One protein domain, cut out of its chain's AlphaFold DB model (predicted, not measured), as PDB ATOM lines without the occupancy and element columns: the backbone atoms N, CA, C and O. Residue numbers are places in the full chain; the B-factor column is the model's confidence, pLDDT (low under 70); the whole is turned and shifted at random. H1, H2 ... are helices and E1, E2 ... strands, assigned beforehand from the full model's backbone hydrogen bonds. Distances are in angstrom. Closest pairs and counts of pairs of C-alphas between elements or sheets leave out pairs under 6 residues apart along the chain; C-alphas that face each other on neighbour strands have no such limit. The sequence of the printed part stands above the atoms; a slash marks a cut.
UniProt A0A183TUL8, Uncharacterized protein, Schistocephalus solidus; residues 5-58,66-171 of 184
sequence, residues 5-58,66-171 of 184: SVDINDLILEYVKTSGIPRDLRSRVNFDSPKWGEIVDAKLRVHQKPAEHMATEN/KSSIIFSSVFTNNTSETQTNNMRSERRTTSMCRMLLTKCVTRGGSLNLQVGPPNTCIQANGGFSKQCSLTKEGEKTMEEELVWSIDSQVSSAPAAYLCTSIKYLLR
ATOM      1  N   SER A   5      41.074  32.661  20.018       77.75
ATOM      2  CA  SER A   5      40.860  33.870  20.818       77.75
ATOM      3  C   SER A   5      40.369  35.007  19.936       77.75
ATOM      4  O   SER A   5      41.032  35.320  18.948       77.75
ATOM      5  N   VAL A   6      39.276  35.657  20.322       84.12
ATOM      6  CA  VAL A   6      38.729  36.817  19.610       84.12
ATOM      7  C   VAL A   6      38.654  38.013  20.559       84.12
ATOM      8  O   VAL A   6      38.253  37.858  21.711       84.12
ATOM      9  N   ASP A   7      39.057  39.207  20.122       84.50
ATOM     10  CA  ASP A   7      38.855  40.426  20.913       84.50
ATOM     11  C   ASP A   7      37.468  41.023  20.648       84.50
ATOM     12  O   ASP A   7      36.990  41.079  19.513       84.50
ATOM     13  N   ILE A   8      36.799  41.467  21.710       84.19
ATOM     14  CA  ILE A   8      35.449  42.026  21.617       84.19
ATOM     15  C   ILE A   8      35.421  43.326  20.804       84.19
ATOM     16  O   ILE A   8      34.428  43.615  20.139       84.19
ATOM     17  N   ASN A   9      36.512  44.095  20.824       84.75
ATOM     18  CA  ASN A   9      36.646  45.329  20.060       84.75
ATOM     19  C   ASN A   9      36.735  45.029  18.559       84.75
ATOM     20  O   ASN A   9      36.102  45.716  17.755       84.75
ATOM     21  N   ASP A  10      37.453  43.965  18.190       84.50
ATOM     22  CA  ASP A  10      37.571  43.517  16.801       84.50
ATOM     23  C   ASP A  10      36.215  43.055  16.259       84.50
ATOM     24  O   ASP A  10      35.825  43.467  15.167       84.50
ATOM     25  N   LEU A  11      35.446  42.302  17.056       85.00
ATOM     26  CA  LEU A  11      34.080  41.891  16.698       85.00
ATOM     27  C   LEU A  11      33.158  43.089  16.461       85.00
ATOM     28  O   LEU A  11      32.384  43.105  15.504       85.00
ATOM     29  N   ILE A  12      33.235  44.108  17.323       82.69
ATOM     30  CA  ILE A  12      32.433  45.325  17.164       82.69
ATOM     31  C   ILE A  12      32.855  46.070  15.894       82.69
ATOM     32  O   ILE A  12      31.986  46.478  15.125       82.69
ATOM     33  N   LEU A  13      34.158  46.229  15.635       82.44
ATOM     34  CA  LEU A  13      34.647  46.859  14.402       82.44
ATOM     35  C   LEU A  13      34.190  46.107  13.156       82.44
ATOM     36  O   LEU A  13      33.755  46.736  12.192       82.44
ATOM     37  N   GLU A  14      34.302  44.784  13.158       84.69
ATOM     38  CA  GLU A  14      33.891  43.936  12.044       84.69
ATOM     39  C   GLU A  14      32.385  44.051  11.793       84.69
ATOM     40  O   GLU A  14      31.963  44.288  10.656       84.69
ATOM     41  N   TYR A  15      31.576  43.983  12.852       82.69
ATOM     42  CA  TYR A  15      30.132  44.173  12.760       82.69
ATOM     43  C   TYR A  15      29.793  45.543  12.178       82.69
ATOM     44  O   TYR A  15      29.016  45.651  11.235       82.69
ATOM     45  N   VAL A  16      30.418  46.599  12.689       79.75
ATOM     46  CA  VAL A  16      30.207  47.978  12.246       79.75
ATOM     47  C   VAL A  16      30.600  48.172  10.774       79.75
ATOM     48  O   VAL A  16      29.884  48.838  10.024       79.75
ATOM     49  N   LYS A  17      31.696  47.551  10.325       77.75
ATOM     50  CA  LYS A  17      32.124  47.563   8.916       77.75
ATOM     51  C   LYS A  17      31.138  46.823   8.009       77.75
ATOM     52  O   LYS A  17      30.869  47.300   6.909       77.75
ATOM     53  N   THR A  18      30.595  45.699   8.471       81.81
ATOM     54  CA  THR A  18      29.732  44.806   7.679       81.81
ATOM     55  C   THR A  18      28.276  45.276   7.627       81.81
ATOM     56  O   THR A  18      27.632  45.178   6.589       81.81
ATOM     57  N   SER A  19      27.760  45.837   8.723       75.88
ATOM     58  CA  SER A  19      26.346  46.230   8.873       75.88
ATOM     59  C   SER A  19      25.980  47.517   8.136       75.88
ATOM     60  O   SER A  19      24.805  47.866   8.068       75.88
ATOM     61  N   GLY A  20      26.975  48.228   7.594       67.19
ATOM     62  CA  GLY A  20      26.779  49.481   6.873       67.19
ATOM     63  C   GLY A  20      26.381  50.625   7.803       67.19
ATOM     64  O   GLY A  20      25.209  50.847   8.087       67.19
ATOM     65  N   ILE A  21      27.361  51.408   8.254       69.94
ATOM     66  CA  ILE A  21      27.070  52.649   8.977       69.94
ATOM     67  C   ILE A  21      26.540  53.700   7.990       69.94
ATOM     68  O   ILE A  21      27.163  53.898   6.937       69.94
ATOM     69  N   PRO A  22      25.469  54.432   8.338       73.19
ATOM     70  CA  PRO A  22      25.066  55.643   7.632       73.19
ATOM     71  C   PRO A  22      26.255  56.600   7.394       73.19
ATOM     72  O   PRO A  22      27.101  56.804   8.272       73.19
ATOM     73  N   ARG A  23      26.370  57.159   6.177       68.50
ATOM     74  CA  ARG A  23      27.537  57.965   5.743       68.50
ATOM     75  C   ARG A  23      27.797  59.185   6.637       68.50
ATOM     76  O   ARG A  23      28.948  59.569   6.822       68.50
ATOM     77  N   ASP A  24      26.740  59.757   7.192       70.38
ATOM     78  CA  ASP A  24      26.714  60.886   8.125       70.38
ATOM     79  C   ASP A  24      27.310  60.559   9.503       70.38
ATOM     80  O   ASP A  24      27.903  61.424  10.144       70.38
ATOM     81  N   LEU A  25      27.204  59.308   9.955       68.69
ATOM     82  CA  LEU A  25      27.855  58.840  11.182       68.69
ATOM     83  C   LEU A  25      29.309  58.440  10.930       68.69
ATOM     84  O   LEU A  25      30.157  58.598  11.809       68.69
ATOM     85  N   ARG A  26      29.620  57.975   9.714       68.38
ATOM     86  CA  ARG A  26      30.972  57.540   9.351       68.38
ATOM     87  C   ARG A  26      31.998  58.680   9.366       68.38
ATOM     88  O   ARG A  26      33.156  58.433   9.674       68.38
ATOM     89  N   SER A  27      31.580  59.913   9.075       70.62
ATOM     90  CA  SER A  27      32.437  61.110   9.141       70.62
ATOM     91  C   SER A  27      32.627  61.660  10.559       70.62
ATOM     92  O   SER A  27      33.524  62.467  10.787       70.62
ATOM     93  N   ARG A  28      31.792  61.237  11.518       71.50
ATOM     94  CA  ARG A  28      31.784  61.739  12.904       71.50
ATOM     95  C   ARG A  28      32.523  60.833  13.884       71.50
ATOM     96  O   ARG A  28      32.752  61.236  15.022       71.50
ATOM     97  N   VAL A  29      32.871  59.618  13.466       70.31
ATOM     98  CA  VAL A  29      33.515  58.607  14.307       70.31
ATOM     99  C   VAL A  29      34.839  58.200  13.671       70.31
ATOM    100  O   VAL A  29      34.883  57.797  12.513       70.31
ATOM    101  N   ASN A  30      35.924  58.291  14.439       74.50
ATOM    102  CA  ASN A  30      37.223  57.770  14.027       74.50
ATOM    103  C   ASN A  30      37.266  56.254  14.282       74.50
ATOM    104  O   ASN A  30      37.361  55.820  15.431       74.50
ATOM    105  N   PHE A  31      37.182  55.461  13.213       72.56
ATOM    106  CA  PHE A  31      37.240  53.995  13.283       72.56
ATOM    107  C   PHE A  31      38.663  53.434  13.330       72.56
ATOM    108  O   PHE A  31      38.824  52.271  13.689       72.56
ATOM    109  N   ASP A  32      39.675  54.239  12.996       75.00
ATOM    110  CA  ASP A  32      41.081  53.823  13.025       75.00
ATOM    111  C   ASP A  32      41.649  53.866  14.451       75.00
ATOM    112  O   ASP A  32      42.555  53.112  14.791       75.00
ATOM    113  N   SER A  33      41.074  54.711  15.314       77.44
ATOM    114  CA  SER A  33      41.399  54.767  16.743       77.44
ATOM    115  C   SER A  33      40.142  54.992  17.599       77.44
ATOM    116  O   SER A  33      39.967  56.077  18.172       77.44
ATOM    117  N   PRO A  34      39.250  53.991  17.711       76.19
ATOM    118  CA  PRO A  34      38.032  54.113  18.500       76.19
ATOM    119  C   PRO A  34      38.359  54.276  19.984       76.19
ATOM    120  O   PRO A  34      39.218  53.586  20.538       76.19
ATOM    121  N   LYS A  35      37.618  55.147  20.670       79.94
ATOM    122  CA  LYS A  35      37.705  55.283  22.127       79.94
ATOM    123  C   LYS A  35      36.935  54.160  22.820       79.94
ATOM    124  O   LYS A  35      35.819  54.350  23.301       79.94
ATOM    125  N   TRP A  36      37.536  52.975  22.873       76.44
ATOM    126  CA  TRP A  36      36.901  51.765  23.405       76.44
ATOM    127  C   TRP A  36      36.396  51.890  24.841       76.44
ATOM    128  O   TRP A  36      35.351  51.326  25.158       76.44
ATOM    129  N   GLY A  37      37.068  52.687  25.678       73.56
ATOM    130  CA  GLY A  37      36.610  52.954  27.042       73.56
ATOM    131  C   GLY A  37      35.213  53.583  27.091       73.56
ATOM    132  O   GLY A  37      34.348  53.150  27.842       73.56
ATOM    133  N   GLU A  38      34.927  54.544  26.215       72.00
ATOM    134  CA  GLU A  38      33.632  55.238  26.189       72.00
ATOM    135  C   GLU A  38      32.516  54.380  25.560       72.00
ATOM    136  O   GLU A  38      31.341  54.532  25.888       72.00
ATOM    137  N   ILE A  39      32.875  53.461  24.660       70.06
ATOM    138  CA  ILE A  39      31.923  52.628  23.912       70.06
ATOM    139  C   ILE A  39      31.583  51.352  24.689       70.06
ATOM    140  O   ILE A  39      30.415  50.984  24.818       70.06
ATOM    141  N   VAL A  40      32.602  50.671  25.210       70.25
ATOM    142  CA  VAL A  40      32.485  49.310  25.736       70.25
ATOM    143  C   VAL A  40      32.370  49.323  27.256       70.25
ATOM    144  O   VAL A  40      31.578  48.554  27.785       70.25
ATOM    145  N   ASP A  41      33.091  50.175  28.004       67.62
ATOM    146  CA  ASP A  41      32.934  50.213  29.478       67.62
ATOM    147  C   ASP A  41      31.586  50.811  29.900       67.62
ATOM    148  O   ASP A  41      31.007  50.383  30.893       67.62
ATOM    149  N   ALA A  42      31.042  51.750  29.120       69.38
ATOM    150  CA  ALA A  42      29.784  52.412  29.465       69.38
ATOM    151  C   ALA A  42      28.527  51.596  29.115       69.38
ATOM    152  O   ALA A  42      27.477  51.796  29.729       69.38
ATOM    153  N   LYS A  43      28.590  50.716  28.103       73.12
ATOM    154  CA  LYS A  43      27.389  50.078  27.527       73.12
ATOM    155  C   LYS A  43      27.439  48.559  27.430       73.12
ATOM    156  O   LYS A  43      26.374  47.943  27.379       73.12
ATOM    157  N   LEU A  44      28.618  47.935  27.411       74.81
ATOM    158  CA  LEU A  44      28.698  46.481  27.323       74.81
ATOM    159  C   LEU A  44      28.426  45.859  28.694       74.81
ATOM    160  O   LEU A  44      29.179  46.062  29.645       74.81
ATOM    161  N   ARG A  45      27.377  45.040  28.776       75.44
ATOM    162  CA  ARG A  45      27.119  44.178  29.931       75.44
ATOM    163  C   ARG A  45      27.378  42.731  29.547       75.44
ATOM    164  O   ARG A  45      26.758  42.213  28.622       75.44
ATOM    165  N   VAL A  46      28.288  42.081  30.265       71.50
ATOM    166  CA  VAL A  46      28.568  40.652  30.099       71.50
ATOM    167  C   VAL A  46      27.776  39.893  31.154       71.50
ATOM    168  O   VAL A  46      28.025  40.036  32.348       71.50
ATOM    169  N   HIS A  47      26.821  39.082  30.710       75.88
ATOM    170  CA  HIS A  47      26.070  38.194  31.589       75.88
ATOM    171  C   HIS A  47      26.705  36.806  31.558       75.88
ATOM    172  O   HIS A  47      26.691  36.128  30.530       75.88
ATOM    173  N   GLN A  48      27.276  36.385  32.686       66.25
ATOM    174  CA  GLN A  48      27.805  35.035  32.831       66.25
ATOM    175  C   GLN A  48      26.641  34.051  32.925       66.25
ATOM    176  O   GLN A  48      25.824  34.119  33.843       66.25
ATOM    177  N   LYS A  49      26.562  33.130  31.965       74.81
ATOM    178  CA  LYS A  49      25.696  31.960  32.102       74.81
ATOM    179  C   LYS A  49      26.332  30.972  33.091       74.81
ATOM    180  O   LYS A  49      27.560  30.952  33.206       74.81
ATOM    181  N   PRO A  50      25.528  30.154  33.791       69.00
ATOM    182  CA  PRO A  50      26.052  29.066  34.607       69.00
ATOM    183  C   PRO A  50      26.996  28.179  33.793       69.00
ATOM    184  O   PRO A  50      26.742  27.909  32.618       69.00
ATOM    185  N   ALA A  51      28.087  27.732  34.411       67.06
ATOM    186  CA  ALA A  51      29.000  26.802  33.767       67.06
ATOM    187  C   ALA A  51      28.295  25.456  33.543       67.06
ATOM    188  O   ALA A  51      27.803  24.836  34.485       67.06
ATOM    189  N   GLU A  52      28.265  24.994  32.295       67.69
ATOM    190  CA  GLU A  52      27.752  23.671  31.955       67.69
ATOM    191  C   GLU A  52      28.898  22.660  31.918       67.69
ATOM    192  O   GLU A  52      29.888  22.813  31.198       67.69
ATOM    193  N   HIS A  53      28.750  21.589  32.691       63.66
ATOM    194  CA  HIS A  53      29.677  20.471  32.670       63.66
ATOM    195  C   HIS A  53      29.140  19.415  31.707       63.66
ATOM    196  O   HIS A  53      28.237  18.655  32.052       63.66
ATOM    197  N   MET A  54      29.712  19.334  30.502       60.25
ATOM    198  CA  MET A  54      29.461  18.175  29.649       60.25
ATOM    199  C   MET A  54      30.155  16.963  30.273       60.25
ATOM    200  O   MET A  54      31.356  16.752  30.084       60.25
ATOM    201  N   ALA A  55      29.401  16.149  31.013       53.25
ATOM    202  CA  ALA A  55      29.790  14.766  31.220       53.25
ATOM    203  C   ALA A  55      29.934  14.170  29.820       53.25
ATOM    204  O   ALA A  55      28.972  14.135  29.056       53.25
ATOM    205  N   THR A  56      31.152  13.809  29.425       49.72
ATOM    206  CA  THR A  56      31.349  13.162  28.130       49.72
ATOM    207  C   THR A  56      30.452  11.927  28.124       49.72
ATOM    208  O   THR A  56      30.589  11.084  29.007       49.72
ATOM    209  N   GLU A  57      29.531  11.821  27.163       43.41
ATOM    210  CA  GLU A  57      28.570  10.713  27.006       43.41
ATOM    211  C   GLU A  57      29.233   9.351  26.728       43.41
ATOM    212  O   GLU A  57      28.580   8.380  26.352       43.41
ATOM    213  N   ASN A  58      30.531   9.225  26.993       42.97
ATOM    214  CA  ASN A  58      31.130   7.942  27.275       42.97
ATOM    215  C   ASN A  58      30.578   7.450  28.621       42.97
ATOM    216  O   ASN A  58      31.203   7.573  29.671       42.97
ATOM    217  N   LYS A  66      37.483   2.876  42.133       57.22
ATOM    218  CA  LYS A  66      37.950   1.496  42.261       57.22
ATOM    219  C   LYS A  66      38.814   1.438  43.512       57.22
ATOM    220  O   LYS A  66      39.826   2.135  43.598       57.22
ATOM    221  N   SER A  67      38.406   0.632  44.490       59.78
ATOM    222  CA  SER A  67      39.274   0.309  45.619       59.78
ATOM    223  C   SER A  67      40.444  -0.530  45.113       59.78
ATOM    224  O   SER A  67      40.227  -1.575  44.502       59.78
ATOM    225  N   SER A  68      41.665  -0.090  45.381       62.88
ATOM    226  CA  SER A  68      42.892  -0.837  45.129       62.88
ATOM    227  C   SER A  68      43.586  -1.115  46.463       62.88
ATOM    228  O   SER A  68      43.612  -0.262  47.354       62.88
ATOM    229  N   ILE A  69      44.112  -2.330  46.624       65.12
ATOM    230  CA  ILE A  69      44.997  -2.651  47.747       65.12
ATOM    231  C   ILE A  69      46.326  -1.965  47.459       65.12
ATOM    232  O   ILE A  69      46.950  -2.209  46.431       65.12
ATOM    233  N   ILE A  70      46.725  -1.076  48.361       67.62
ATOM    234  CA  ILE A  70      47.977  -0.326  48.238       67.62
ATOM    235  C   ILE A  70      49.114  -1.078  48.908       67.62
ATOM    236  O   ILE A  70      50.240  -1.058  48.421       67.62
ATOM    237  N   PHE A  71      48.798  -1.741  50.013       68.50
ATOM    238  CA  PHE A  71      49.760  -2.464  50.807       68.50
ATOM    239  C   PHE A  71      49.121  -3.737  51.363       68.50
ATOM    240  O   PHE A  71      47.981  -3.716  51.828       68.50
ATOM    241  N   SER A  72      49.867  -4.838  51.334       76.25
ATOM    242  CA  SER A  72      49.502  -6.086  51.996       76.25
ATOM    243  C   SER A  72      50.757  -6.701  52.590       76.25
ATOM    244  O   SER A  72      51.773  -6.789  51.906       76.25
ATOM    245  N   SER A  73      50.693  -7.129  53.845       74.44
ATOM    246  CA  SER A  73      51.768  -7.887  54.485       74.44
ATOM    247  C   SER A  73      51.236  -9.055  55.278       74.44
ATOM    248  O   SER A  73      50.118  -9.038  55.794       74.44
ATOM    249  N   VAL A  74      52.075 -10.079  55.347       80.81
ATOM    250  CA  VAL A  74      51.811 -11.314  56.067       80.81
ATOM    251  C   VAL A  74      52.888 -11.456  57.128       80.81
ATOM    252  O   VAL A  74      54.077 -11.398  56.820       80.81
ATOM    253  N   PHE A  75      52.457 -11.623  58.371       77.12
ATOM    254  CA  PHE A  75      53.310 -11.865  59.521       77.12
ATOM    255  C   PHE A  75      53.116 -13.312  59.964       77.12
ATOM    256  O   PHE A  75      51.993 -13.753  60.213       77.12
ATOM    257  N   THR A  76      54.217 -14.043  60.084       79.19
ATOM    258  CA  THR A  76      54.223 -15.427  60.559       79.19
ATOM    259  C   THR A  76      55.077 -15.502  61.810       79.19
ATOM    260  O   THR A  76      56.250 -15.140  61.772       79.19
ATOM    261  N   ASN A  77      54.493 -15.974  62.910       82.19
ATOM    262  CA  ASN A  77      55.212 -16.200  64.157       82.19
ATOM    263  C   ASN A  77      55.330 -17.703  64.422       82.19
ATOM    264  O   ASN A  77      54.387 -18.333  64.889       82.19
ATOM    265  N   ASN A  78      56.509 -18.261  64.150       82.12
ATOM    266  CA  ASN A  78      56.825 -19.671  64.412       82.12
ATOM    267  C   ASN A  78      57.511 -19.884  65.773       82.12
ATOM    268  O   ASN A  78      58.121 -20.927  66.000       82.12
ATOM    269  N   THR A  79      57.466 -18.891  66.662       82.88
ATOM    270  CA  THR A  79      58.063 -18.977  67.998       82.88
ATOM    271  C   THR A  79      57.019 -19.341  69.050       82.88
ATOM    272  O   THR A  79      55.816 -19.333  68.782       82.88
ATOM    273  N   SER A  80      57.489 -19.675  70.251       85.19
ATOM    274  CA  SER A  80      56.660 -19.966  71.425       85.19
ATOM    275  C   SER A  80      56.192 -18.713  72.172       85.19
ATOM    276  O   SER A  80      55.440 -18.830  73.135       85.19
ATOM    277  N   GLU A  81      56.622 -17.523  71.746       86.94
ATOM    278  CA  GLU A  81      56.330 -16.251  72.406       86.94
ATOM    279  C   GLU A  81      55.592 -15.287  71.473       86.94
ATOM    280  O   GLU A  81      55.596 -15.438  70.253       86.94
ATOM    281  N   THR A  82      54.914 -14.295  72.050       85.94
ATOM    282  CA  THR A  82      54.234 -13.262  71.260       85.94
ATOM    283  C   THR A  82      55.267 -12.330  70.640       85.94
ATOM    284  O   THR A  82      56.130 -11.804  71.338       85.94
ATOM    285  N   GLN A  83      55.151 -12.076  69.338       80.81
ATOM    286  CA  GLN A  83      56.035 -11.167  68.617       80.81
ATOM    287  C   GLN A  83      55.297  -9.885  68.256       80.81
ATOM    288  O   GLN A  83      54.185  -9.926  67.737       80.81
ATOM    289  N   THR A  84      55.933  -8.741  68.501       85.94
ATOM    290  CA  THR A  84      55.415  -7.432  68.092       85.94
ATOM    291  C   THR A  84      56.261  -6.897  66.948       85.94
ATOM    292  O   THR A  84      57.439  -6.603  67.125       85.94
ATOM    293  N   ASN A  85      55.652  -6.768  65.773       78.88
ATOM    294  CA  ASN A  85      56.285  -6.237  64.577       78.88
ATOM    295  C   ASN A  85      55.821  -4.802  64.339       78.88
ATOM    296  O   ASN A  85      54.622  -4.528  64.298       78.88
ATOM    297  N   ASN A  86      56.771  -3.891  64.149       82.88
ATOM    298  CA  ASN A  86      56.485  -2.529  63.713       82.88
ATOM    299  C   ASN A  86      56.689  -2.445  62.204       82.88
ATOM    300  O   ASN A  86      57.707  -2.888  61.674       82.88
ATOM    301  N   MET A  87      55.719  -1.867  61.515       78.38
ATOM    302  CA  MET A  87      55.675  -1.791  60.070       78.38
ATOM    303  C   MET A  87      55.391  -0.355  59.654       78.38
ATOM    304  O   MET A  87      54.338   0.194  59.966       78.38
ATOM    305  N   ARG A  88      56.328   0.233  58.915       81.94
ATOM    306  CA  ARG A  88      56.147   1.518  58.242       81.94
ATOM    307  C   ARG A  88      55.969   1.273  56.753       81.94
ATOM    308  O   ARG A  88      56.687   0.470  56.161       81.94
ATOM    309  N   SER A  89      55.025   1.953  56.123       76.69
ATOM    310  CA  SER A  89      54.860   1.921  54.670       76.69
ATOM    311  C   SER A  89      54.511   3.285  54.123       76.69
ATOM    312  O   SER A  89      53.776   4.046  54.743       76.69
ATOM    313  N   GLU A  90      55.044   3.583  52.945       79.50
ATOM    314  CA  GLU A  90      54.879   4.868  52.282       79.50
ATOM    315  C   GLU A  90      54.421   4.658  50.838       79.50
ATOM    316  O   GLU A  90      54.864   3.731  50.157       79.50
ATOM    317  N   ARG A  91      53.540   5.531  50.351       76.69
ATOM    318  CA  ARG A  91      53.154   5.611  48.944       76.69
ATOM    319  C   ARG A  91      53.154   7.053  48.481       76.69
ATOM    320  O   ARG A  91      52.566   7.910  49.125       76.69
ATOM    321  N   ARG A  92      53.673   7.284  47.280       78.00
ATOM    322  CA  ARG A  92      53.483   8.536  46.540       78.00
ATOM    323  C   ARG A  92      52.362   8.361  45.523       78.00
ATOM    324  O   ARG A  92      52.314   7.355  44.815       78.00
ATOM    325  N   THR A  93      51.419   9.294  45.501       73.94
ATOM    326  CA  THR A  93      50.355   9.361  44.496       73.94
ATOM    327  C   THR A  93      50.438  10.700  43.791       73.94
ATOM    328  O   THR A  93      50.292  11.736  44.428       73.94
ATOM    329  N   THR A  94      50.611  10.667  42.477       74.31
ATOM    330  CA  THR A  94      50.665  11.864  41.639       74.31
ATOM    331  C   THR A  94      49.325  12.079  40.951       74.31
ATOM    332  O   THR A  94      48.810  11.181  40.281       74.31
ATOM    333  N   SER A  95      48.763  13.273  41.108       71.00
ATOM    334  CA  SER A  95      47.541  13.699  40.427       71.00
ATOM    335  C   SER A  95      47.890  14.711  39.342       71.00
ATOM    336  O   SER A  95      48.541  15.710  39.626       71.00
ATOM    337  N   MET A  96      47.417  14.486  38.113       71.06
ATOM    338  CA  MET A  96      47.613  15.399  36.982       71.06
ATOM    339  C   MET A  96      46.270  15.980  36.517       71.06
ATOM    340  O   MET A  96      45.321  15.238  36.263       71.06
ATOM    341  N   CYS A  97      46.183  17.302  36.398       71.31
ATOM    342  CA  CYS A  97      45.036  18.010  35.838       71.31
ATOM    343  C   CYS A  97      45.488  18.796  34.610       71.31
ATOM    344  O   CYS A  97      46.395  19.619  34.697       71.31
ATOM    345  N   ARG A  98      44.843  18.560  33.467       75.38
ATOM    346  CA  ARG A  98      45.125  19.271  32.220       75.38
ATOM    347  C   ARG A  98      43.928  20.118  31.826       75.38
ATOM    348  O   ARG A  98      42.828  19.602  31.637       75.38
ATOM    349  N   MET A  99      44.158  21.414  31.687       75.06
ATOM    350  CA  MET A  99      43.176  22.400  31.262       75.06
ATOM    351  C   MET A  99      43.537  22.905  29.877       75.06
ATOM    352  O   MET A  99      44.687  23.244  29.615       75.06
ATOM    353  N   LEU A 100      42.536  22.983  29.008       77.50
ATOM    354  CA  LEU A 100      42.680  23.447  27.637       77.50
ATOM    355  C   LEU A 100      41.606  24.500  27.360       77.50
ATOM    356  O   LEU A 100      40.410  24.216  27.420       77.50
ATOM    357  N   LEU A 101      42.040  25.709  27.040       79.56
ATOM    358  CA  LEU A 101      41.212  26.793  26.544       79.56
ATOM    359  C   LEU A 101      41.029  26.632  25.036       79.56
ATOM    360  O   LEU A 101      41.945  26.845  24.247       79.56
ATOM    361  N   THR A 102      39.823  26.252  24.627       79.38
ATOM    362  CA  THR A 102      39.503  26.036  23.210       79.38
ATOM    363  C   THR A 102      39.035  27.304  22.512       79.38
ATOM    364  O   THR A 102      39.372  27.526  21.353       79.38
ATOM    365  N   LYS A 103      38.242  28.120  23.214       80.25
ATOM    366  CA  LYS A 103      37.672  29.372  22.717       80.25
ATOM    367  C   LYS A 103      37.685  30.408  23.825       80.25
ATOM    368  O   LYS A 103      37.346  30.077  24.962       80.25
ATOM    369  N   CYS A 104      38.046  31.644  23.505       78.94
ATOM    370  CA  CYS A 104      37.921  32.750  24.445       78.94
ATOM    371  C   CYS A 104      37.602  34.067  23.749       78.94
ATOM    372  O   CYS A 104      38.026  34.314  22.622       78.94
ATOM    373  N   VAL A 105      36.875  34.919  24.468       77.94
ATOM    374  CA  VAL A 105      36.687  36.319  24.101       77.94
ATOM    375  C   VAL A 105      37.513  37.160  25.065       77.94
ATOM    376  O   VAL A 105      37.443  36.958  26.278       77.94
ATOM    377  N   THR A 106      38.321  38.068  24.526       79.19
ATOM    378  CA  THR A 106      39.184  38.968  25.302       79.19
ATOM    379  C   THR A 106      38.700  40.407  25.206       79.19
ATOM    380  O   THR A 106      37.998  40.779  24.266       79.19
ATOM    381  N   ARG A 107      39.055  41.213  26.210       74.50
ATOM    382  CA  ARG A 107      38.803  42.655  26.229       74.50
ATOM    383  C   ARG A 107      40.147  43.368  26.316       74.50
ATOM    384  O   ARG A 107      40.818  43.280  27.345       74.50
ATOM    385  N   GLY A 108      40.550  44.043  25.242       69.50
ATOM    386  CA  GLY A 108      41.857  44.705  25.184       69.50
ATOM    387  C   GLY A 108      43.020  43.708  25.213       69.50
ATOM    388  O   GLY A 108      44.058  43.985  25.805       69.50
ATOM    389  N   GLY A 109      42.819  42.513  24.648       66.31
ATOM    390  CA  GLY A 109      43.840  41.473  24.509       66.31
ATOM    391  C   GLY A 109      44.195  40.690  25.776       66.31
ATOM    392  O   GLY A 109      45.018  39.774  25.694       66.31
ATOM    393  N   SER A 110      43.586  40.993  26.929       64.81
ATOM    394  CA  SER A 110      43.859  40.300  28.196       64.81
ATOM    395  C   SER A 110      42.763  39.293  28.577       64.81
ATOM    396  O   SER A 110      41.571  39.526  28.360       64.81
ATOM    397  N   LEU A 111      43.182  38.152  29.139       71.19
ATOM    398  CA  LEU A 111      42.324  37.119  29.726       71.19
ATOM    399  C   LEU A 111      42.965  36.625  31.023       71.19
ATOM    400  O   LEU A 111      44.118  36.191  31.017       71.19
ATOM    401  N   ASN A 112      42.200  36.648  32.110       68.19
ATOM    402  CA  ASN A 112      42.564  35.998  33.362       68.19
ATOM    403  C   ASN A 112      41.364  35.181  33.841       68.19
ATOM    404  O   ASN A 112      40.348  35.743  34.251       68.19
ATOM    405  N   LEU A 113      41.464  33.860  33.724       70.50
ATOM    406  CA  LEU A 113      40.426  32.936  34.164       70.50
ATOM    407  C   LEU A 113      40.949  32.118  35.338       70.50
ATOM    408  O   LEU A 113      41.943  31.413  35.191       70.50
ATOM    409  N   GLN A 114      40.254  32.161  36.470       69.69
ATOM    410  CA  GLN A 114      40.554  31.297  37.604       69.69
ATOM    411  C   GLN A 114      39.600  30.101  37.641       69.69
ATOM    412  O   GLN A 114      38.396  30.268  37.830       69.69
ATOM    413  N   VAL A 115      40.137  28.893  37.480       68.12
ATOM    414  CA  VAL A 115      39.358  27.647  37.469       68.12
ATOM    415  C   VAL A 115      39.726  26.799  38.680       68.12
ATOM    416  O   VAL A 115      40.905  26.579  38.965       68.12
ATOM    417  N   GLY A 116      38.703  26.341  39.401       60.56
ATOM    418  CA  GLY A 116      38.836  25.334  40.446       60.56
ATOM    419  C   GLY A 116      38.697  23.916  39.874       60.56
ATOM    420  O   GLY A 116      37.977  23.715  38.892       60.56
ATOM    421  N   PRO A 117      39.359  22.918  40.471       57.16
ATOM    422  CA  PRO A 117      39.220  21.528  40.061       57.16
ATOM    423  C   PRO A 117      37.788  21.016  40.322       57.16
ATOM    424  O   PRO A 117      37.184  21.352  41.344       57.16
ATOM    425  N   PRO A 118      37.215  20.198  39.419       51.16
ATOM    426  CA  PRO A 118      35.864  19.674  39.586       51.16
ATOM    427  C   PRO A 118      35.799  18.694  40.762       51.16
ATOM    428  O   PRO A 118      36.644  17.809  40.887       51.16
ATOM    429  N   ASN A 119      34.746  18.802  41.580       49.97
ATOM    430  CA  ASN A 119      34.515  17.955  42.754       49.97
ATOM    431  C   ASN A 119      35.692  17.961  43.745       49.97
ATOM    432  O   ASN A 119      36.248  16.902  44.036       49.97
ATOM    433  N   THR A 120      36.060  19.125  44.286       49.56
ATOM    434  CA  THR A 120      36.937  19.230  45.465       49.56
ATOM    435  C   THR A 120      36.379  18.371  46.603       49.56
ATOM    436  O   THR A 120      35.490  18.777  47.350       49.56
ATOM    437  N   CYS A 121      36.863  17.133  46.704       44.12
ATOM    438  CA  CYS A 121      36.510  16.212  47.770       44.12
ATOM    439  C   CYS A 121      37.340  16.631  48.986       44.12
ATOM    440  O   CYS A 121      38.518  16.303  49.063       44.12
ATOM    441  N   ILE A 122      36.750  17.367  49.928       42.16
ATOM    442  CA  ILE A 122      37.438  17.791  51.164       42.16
ATOM    443  C   ILE A 122      37.676  16.602  52.122       42.16
ATOM    444  O   ILE A 122      38.405  16.708  53.103       42.16
ATOM    445  N   GLN A 123      37.114  15.423  51.848       44.72
ATOM    446  CA  GLN A 123      37.277  14.277  52.736       44.72
ATOM    447  C   GLN A 123      38.609  13.559  52.480       44.72
ATOM    448  O   GLN A 123      38.724  12.732  51.581       44.72
ATOM    449  N   ALA A 124      39.576  13.893  53.342       43.84
ATOM    450  CA  ALA A 124      40.909  13.312  53.512       43.84
ATOM    451  C   ALA A 124      41.991  13.795  52.531       43.84
ATOM    452  O   ALA A 124      42.523  12.989  51.780       43.84
ATOM    453  N   ASN A 125      42.345  15.089  52.579       46.31
ATOM    454  CA  ASN A 125      43.602  15.691  52.075       46.31
ATOM    455  C   ASN A 125      44.041  15.370  50.625       46.31
ATOM    456  O   ASN A 125      45.105  15.805  50.213       46.31
ATOM    457  N   GLY A 126      43.250  14.636  49.844       47.81
ATOM    458  CA  GLY A 126      43.644  14.005  48.586       47.81
ATOM    459  C   GLY A 126      42.865  14.549  47.403       47.81
ATOM    460  O   GLY A 126      42.159  13.806  46.723       47.81
ATOM    461  N   GLY A 127      42.973  15.853  47.171       46.56
ATOM    462  CA  GLY A 127      42.383  16.518  46.017       46.56
ATOM    463  C   GLY A 127      43.192  17.747  45.636       46.56
ATOM    464  O   GLY A 127      43.889  18.312  46.473       46.56
ATOM    465  N   PHE A 128      43.080  18.165  44.374       52.28
ATOM    466  CA  PHE A 128      43.685  19.412  43.914       52.28
ATOM    467  C   PHE A 128      43.164  20.573  44.770       52.28
ATOM    468  O   PHE A 128      41.971  20.881  44.757       52.28
ATOM    469  N   SER A 129      44.055  21.197  45.535       55.88
ATOM    470  CA  SER A 129      43.718  22.323  46.421       55.88
ATOM    471  C   SER A 129      43.889  23.679  45.732       55.88
ATOM    472  O   SER A 129      43.418  24.708  46.219       55.88
ATOM    473  N   LYS A 130      44.575  23.688  44.585       57.28
ATOM    474  CA  LYS A 130      45.066  24.903  43.944       57.28
ATOM    475  C   LYS A 130      44.110  25.387  42.860       57.28
ATOM    476  O   LYS A 130      43.789  24.667  41.917       57.28
ATOM    477  N   GLN A 131      43.706  26.647  42.981       59.44
ATOM    478  CA  GLN A 131      43.043  27.385  41.917       59.44
ATOM    479  C   GLN A 131      44.048  27.676  40.798       59.44
ATOM    480  O   GLN A 131      45.200  28.031  41.055       59.44
ATOM    481  N   CYS A 132      43.621  27.529  39.549       60.53
ATOM    482  CA  CYS A 132      44.484  27.743  38.402       60.53
ATOM    483  C   CYS A 132      44.111  29.008  37.638       60.53
ATOM    484  O   CYS A 132      42.985  29.113  37.163       60.53
ATOM    485  N   SER A 133      45.072  29.914  37.433       64.12
ATOM    486  CA  SER A 133      44.963  30.983  36.439       64.12
ATOM    487  C   SER A 133      45.321  30.464  35.042       64.12
ATOM    488  O   SER A 133      46.431  29.962  34.830       64.12
ATOM    489  N   LEU A 134      44.389  30.564  34.095       67.94
ATOM    490  CA  LEU A 134      44.662  30.457  32.664       67.94
ATOM    491  C   LEU A 134      44.811  31.854  32.062       67.94
ATOM    492  O   LEU A 134      43.978  32.737  32.286       67.94
ATOM    493  N   THR A 135      45.869  32.015  31.276       68.12
ATOM    494  CA  THR A 135      46.120  33.167  30.409       68.12
ATOM    495  C   THR A 135      45.837  32.770  28.955       68.12
ATOM    496  O   THR A 135      45.370  31.664  28.678       68.12
ATOM    497  N   LYS A 136      46.112  33.667  28.002       63.56
ATOM    498  CA  LYS A 136      45.888  33.444  26.562       63.56
ATOM    499  C   LYS A 136      46.621  32.214  25.990       63.56
ATOM    500  O   LYS A 136      46.265  31.765  24.909       63.56
ATOM    501  N   GLU A 137      47.583  31.635  26.712       62.53
ATOM    502  CA  GLU A 137      48.431  30.519  26.258       62.53
ATOM    503  C   GLU A 137      47.740  29.150  26.125       62.53
ATOM    504  O   GLU A 137      48.391  28.157  25.819       62.53
ATOM    505  N   GLY A 138      46.415  29.070  26.236       67.44
ATOM    506  CA  GLY A 138      45.663  27.973  25.620       67.44
ATOM    507  C   GLY A 138      45.678  26.643  26.379       67.44
ATOM    508  O   GLY A 138      44.661  25.964  26.396       67.44
ATOM    509  N   GLU A 139      46.760  26.263  27.053       77.25
ATOM    510  CA  GLU A 139      46.874  24.992  27.769       77.25
ATOM    511  C   GLU A 139      47.676  25.138  29.061       77.25
ATOM    512  O   GLU A 139      48.709  25.799  29.108       77.25
ATOM    513  N   LYS A 140      47.201  24.494  30.126       75.94
ATOM    514  CA  LYS A 140      47.917  24.430  31.395       75.94
ATOM    515  C   LYS A 140      47.747  23.071  32.039       75.94
ATOM    516  O   LYS A 140      46.634  22.587  32.232       75.94
ATOM    517  N   THR A 141      48.873  22.492  32.419       77.00
ATOM    518  CA  THR A 141      48.938  21.239  33.161       77.00
ATOM    519  C   THR A 141      49.377  21.534  34.586       77.00
ATOM    520  O   THR A 141      50.304  22.307  34.812       77.00
ATOM    521  N   MET A 142      48.696  20.925  35.547       72.75
ATOM    522  CA  MET A 142      49.040  20.958  36.960       72.75
ATOM    523  C   MET A 142      49.301  19.542  37.439       72.75
ATOM    524  O   MET A 142      48.566  18.619  37.087       72.75
ATOM    525  N   GLU A 143      50.315  19.399  38.277       74.69
ATOM    526  CA  GLU A 143      50.678  18.143  38.909       74.69
ATOM    527  C   GLU A 143      50.795  18.369  40.416       74.69
ATOM    528  O   GLU A 143      51.363  19.369  40.865       74.69
ATOM    529  N   GLU A 144      50.202  17.476  41.200       70.44
ATOM    530  CA  GLU A 144      50.262  17.504  42.657       70.44
ATOM    531  C   GLU A 144      50.593  16.100  43.159       70.44
ATOM    532  O   GLU A 144      49.840  15.147  42.935       70.44
ATOM    533  N   GLU A 145      51.751  15.970  43.803       73.88
ATOM    534  CA  GLU A 145      52.164  14.742  44.472       73.88
ATOM    535  C   GLU A 145      51.664  14.753  45.915       73.88
ATOM    536  O   GLU A 145      51.819  15.739  46.638       73.88
ATOM    537  N   LEU A 146      51.094  13.630  46.342       69.94
ATOM    538  CA  LEU A 146      50.723  13.396  47.723       69.94
ATOM    539  C   LEU A 146      51.413  12.149  48.266       69.94
ATOM    540  O   LEU A 146      51.331  11.062  47.685       69.94
ATOM    541  N   VAL A 147      52.068  12.319  49.411       73.81
ATOM    542  CA  VAL A 147      52.749  11.249  50.136       73.81
ATOM    543  C   VAL A 147      51.832  10.732  51.239       73.81
ATOM    544  O   VAL A 147      51.366  11.481  52.093       73.81
ATOM    545  N   TRP A 148      51.576   9.433  51.206       68.25
ATOM    546  CA  TRP A 148      50.838   8.686  52.211       68.25
ATOM    547  C   TRP A 148      51.839   7.885  53.024       68.25
ATOM    548  O   TRP A 148      52.628   7.145  52.443       68.25
ATOM    549  N   SER A 149      51.775   7.969  54.344       74.31
ATOM    550  CA  SER A 149      52.576   7.134  55.235       74.31
ATOM    551  C   SER A 149      51.676   6.467  56.261       74.31
ATOM    552  O   SER A 149      50.781   7.108  56.812       74.31
ATOM    553  N   ILE A 150      51.923   5.191  56.529       76.50
ATOM    554  CA  ILE A 150      51.263   4.433  57.582       76.50
ATOM    555  C   ILE A 150      52.308   3.778  58.471       76.50
ATOM    556  O   ILE A 150      53.214   3.102  57.987       76.50
ATOM    557  N   ASP A 151      52.148   3.984  59.771       82.38
ATOM    558  CA  ASP A 151      52.866   3.273  60.816       82.38
ATOM    559  C   ASP A 151      51.873   2.340  61.503       82.38
ATOM    560  O   ASP A 151      50.806   2.756  61.951       82.38
ATOM    561  N   SER A 152      52.181   1.051  61.520       79.25
ATOM    562  CA  SER A 152      51.333   0.010  62.086       79.25
ATOM    563  C   SER A 152      52.154  -0.889  62.988       79.25
ATOM    564  O   SER A 152      53.270  -1.276  62.653       79.25
ATOM    565  N   GLN A 153      51.582  -1.241  64.131       84.19
ATOM    566  CA  GLN A 153      52.143  -2.228  65.037       84.19
ATOM    567  C   GLN A 153      51.248  -3.462  65.017       84.19
ATOM    568  O   GLN A 153      50.029  -3.355  65.147       84.19
ATOM    569  N   VAL A 154      51.856  -4.627  64.824       81.31
ATOM    570  CA  VAL A 154      51.157  -5.900  64.679       81.31
ATOM    571  C   VAL A 154      51.734  -6.901  65.669       81.31
ATOM    572  O   VAL A 154      52.897  -7.286  65.563       81.31
ATOM    573  N   SER A 155      50.915  -7.339  66.623       83.25
ATOM    574  CA  SER A 155      51.260  -8.403  67.567       83.25
ATOM    575  C   SER A 155      50.735  -9.752  67.066       83.25
ATOM    576  O   SER A 155      49.521  -9.940  66.959       83.25
ATOM    577  N   SER A 156      51.628 -10.694  66.770       80.94
ATOM    578  CA  SER A 156      51.290 -12.068  66.390       80.94
ATOM    579  C   SER A 156      51.526 -13.025  67.559       80.94
ATOM    580  O   SER A 156      52.612 -13.081  68.139       80.94
ATOM    581  N   ALA A 157      50.499 -13.802  67.902       80.56
ATOM    582  CA  ALA A 157      50.582 -14.846  68.921       80.56
ATOM    583  C   ALA A 157      51.517 -16.002  68.482       80.56
ATOM    584  O   ALA A 157      51.791 -16.134  67.285       80.56
ATOM    585  N   PRO A 158      52.000 -16.840  69.418       81.19
ATOM    586  CA  PRO A 158      52.787 -18.032  69.101       81.19
ATOM    587  C   PRO A 158      52.088 -18.943  68.087       81.19
ATOM    588  O   PRO A 158      50.875 -19.140  68.167       81.19
ATOM    589  N   ALA A 159      52.850 -19.510  67.150       77.38
ATOM    590  CA  ALA A 159      52.360 -20.383  66.074       77.38
ATOM    591  C   ALA A 159      51.213 -19.791  65.215       77.38
ATOM    592  O   ALA A 159      50.437 -20.537  64.613       77.38
ATOM    593  N   ALA A 160      51.086 -18.459  65.149       73.56
ATOM    594  CA  ALA A 160      50.004 -17.783  64.434       73.56
ATOM    595  C   ALA A 160      50.434 -17.207  63.074       73.56
ATOM    596  O   ALA A 160      51.552 -16.716  62.886       73.56
ATOM    597  N   TYR A 161      49.475 -17.201  62.145       72.94
ATOM    598  CA  TYR A 161      49.558 -16.556  60.835       72.94
ATOM    599  C   TYR A 161      48.625 -15.347  60.812       72.94
ATOM    600  O   TYR A 161      47.419 -15.494  61.008       72.94
ATOM    601  N   LEU A 162      49.167 -14.155  60.559       69.25
ATOM    602  CA  LEU A 162      48.392 -12.920  60.510       69.25
ATOM    603  C   LEU A 162      48.576 -12.221  59.161       69.25
ATOM    604  O   LEU A 162      49.696 -12.008  58.706       69.25
ATOM    605  N   CYS A 163      47.472 -11.838  58.525       67.75
ATOM    606  CA  CYS A 163      47.482 -11.064  57.285       67.75
ATOM    607  C   CYS A 163      46.885  -9.681  57.548       67.75
ATOM    608  O   CYS A 163      45.780  -9.564  58.079       67.75
ATOM    609  N   THR A 164      47.608  -8.635  57.161       60.44
ATOM    610  CA  THR A 164      47.157  -7.248  57.262       60.44
ATOM    611  C   THR A 164      47.164  -6.629  55.871       60.44
ATOM    612  O   THR A 164      48.197  -6.580  55.202       60.44
ATOM    613  N   SER A 165      46.009  -6.134  55.425       59.88
ATOM    614  CA  SER A 165      45.868  -5.474  54.124       59.88
ATOM    615  C   SER A 165      45.267  -4.086  54.284       59.88
ATOM    616  O   SER A 165      44.238  -3.914  54.935       59.88
ATOM    617  N   ILE A 166      45.871  -3.106  53.618       59.06
ATOM    618  CA  ILE A 166      45.398  -1.724  53.576       59.06
ATOM    619  C   ILE A 166      44.836  -1.442  52.182       59.06
ATOM    620  O   ILE A 166      45.521  -1.550  51.157       59.06
ATOM    621  N   LYS A 167      43.555  -1.071  52.151       56.34
ATOM    622  CA  LYS A 167      42.795  -0.744  50.940       56.34
ATOM    623  C   LYS A 167      42.589   0.762  50.851       56.34
ATOM    624  O   LYS A 167      42.234   1.386  51.842       56.34
ATOM    625  N   TYR A 168      42.729   1.317  49.653       56.22
ATOM    626  CA  TYR A 168      42.387   2.709  49.364       56.22
ATOM    627  C   TYR A 168      41.476   2.810  48.156       56.22
ATOM    628  O   TYR A 168      41.501   1.975  47.254       56.22
ATOM    629  N   LEU A 169      40.691   3.879  48.125       50.84
ATOM    630  CA  LEU A 169      39.752   4.188  47.062       50.84
ATOM    631  C   LEU A 169      40.301   5.368  46.247       50.84
ATOM    632  O   LEU A 169      40.325   6.491  46.739       50.84
ATOM    633  N   LEU A 170      40.749   5.128  45.011       49.22
ATOM    634  CA  LEU A 170      41.210   6.204  44.126       49.22
ATOM    635  C   LEU A 170      40.055   6.678  43.236       49.22
ATOM    636  O   LEU A 170      39.381   5.877  42.578       49.22
ATOM    637  N   ARG A 171      39.836   7.996  43.206       48.88
ATOM    638  CA  ARG A 171      38.891   8.659  42.302       48.88
ATOM    639  C   ARG A 171      39.703   9.291  41.174       48.88
ATOM    640  O   ARG A 171      40.506  10.172  41.436       48.88
TER     641      ARG A 171
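AT A GLANCE: This is residues 5 to 58 and 66 to 171 of the 184 residues of an uncharacterized protein of Schistocephalus solidus (UniProt A0A183TUL8). A long, thin rod is built on a ribbon of two long antiparallel strands, E3 and E7; at one end of it a second two-stranded ribbon, E2 and E8, folds back in a narrow V. At the other end the short strands E1 and E4 and the helices H1 and H3 make a loose head, from which residues 18 to 30, with H2, stick out; the small hairpin E5 and E6 lies between. The printed part has 160 residues, in the order E1 H1 H2 H3 E2 E3 E4 E5 E6 E7 E8, and its class is mixed, helices and strands. It has four two-stranded sheets, E1 with E4 parallel and the other three antiparallel. The whole is extended, with a radius of gyration of the C-alphas of 30.1 A and spans of 107 by 29 by 21 A.

HOW THE PARTS SIT: E3, residues 83 to 100, and E7, residues 139 to 156, are antiparallel at 168 degrees, with N 91 and O 148 2.8 A apart, within hydrogen-bond range. E2, residues 66 to 77, and E8, residues 160 to 170, are antiparallel at 164 degrees; N 73 and O 164 are 2.9 A apart. The closest C-alphas of E2 and E7 are those of Asn 77 and Ser 156, at 6.1 A, while E3 and E8 are apart. E3 runs on into E4, residues 103 to 106, across a break of 2 residues at 67 degrees. E4 is parallel to E1, residues 5 to 7, at 25 degrees, with N 106 and O 6 2.8 A apart. E5, residues 113 to 115, and E6, residues 132 to 134, form a hairpin, with N 134 and O 113 2.8 A apart. The closest C-alphas of E6 and E7 are those of Leu 134 and Lys 140, at 7.0 A. H1, residues 8 to 18, and H3, residues 36 to 43, are close but not clearly touching, about perpendicular at 88 degrees, with the C-alphas of Asn 9 and Trp 36 closest at 7.3 A. H2, residues 23 to 26, touches no helix. Every O i to N i+4 pair is within range in H1 and 2 of 4 are in H3; H2 is too short for one.

IN THESE COORDINATES: E3 is 55.3 A long, from C-alpha 83 at (56.035, -11.167, 68.617) to C-alpha 100 at (42.680, 23.447, 27.637), and E7 is 53.7 A. E2 measures 33.0 A, E8 32.6 A and H1 15.3 A. E1 begins at C-alpha 5, (40.860, 33.870, 20.818).

THE WHOLE: The C-alphas of Asp 24 and Ser 80 are farthest apart, at 107.0 A. Residues 59 to 65 are not printed; C-alphas 58 and 66 are 17.7 A apart across the cut. The link from E5 to E6, 16 residues, is long. The mean pLDDT of the printed part is 70.5, and 64 residues are under 70, among them 50 to 58, 114 to 138 and 162 to 171.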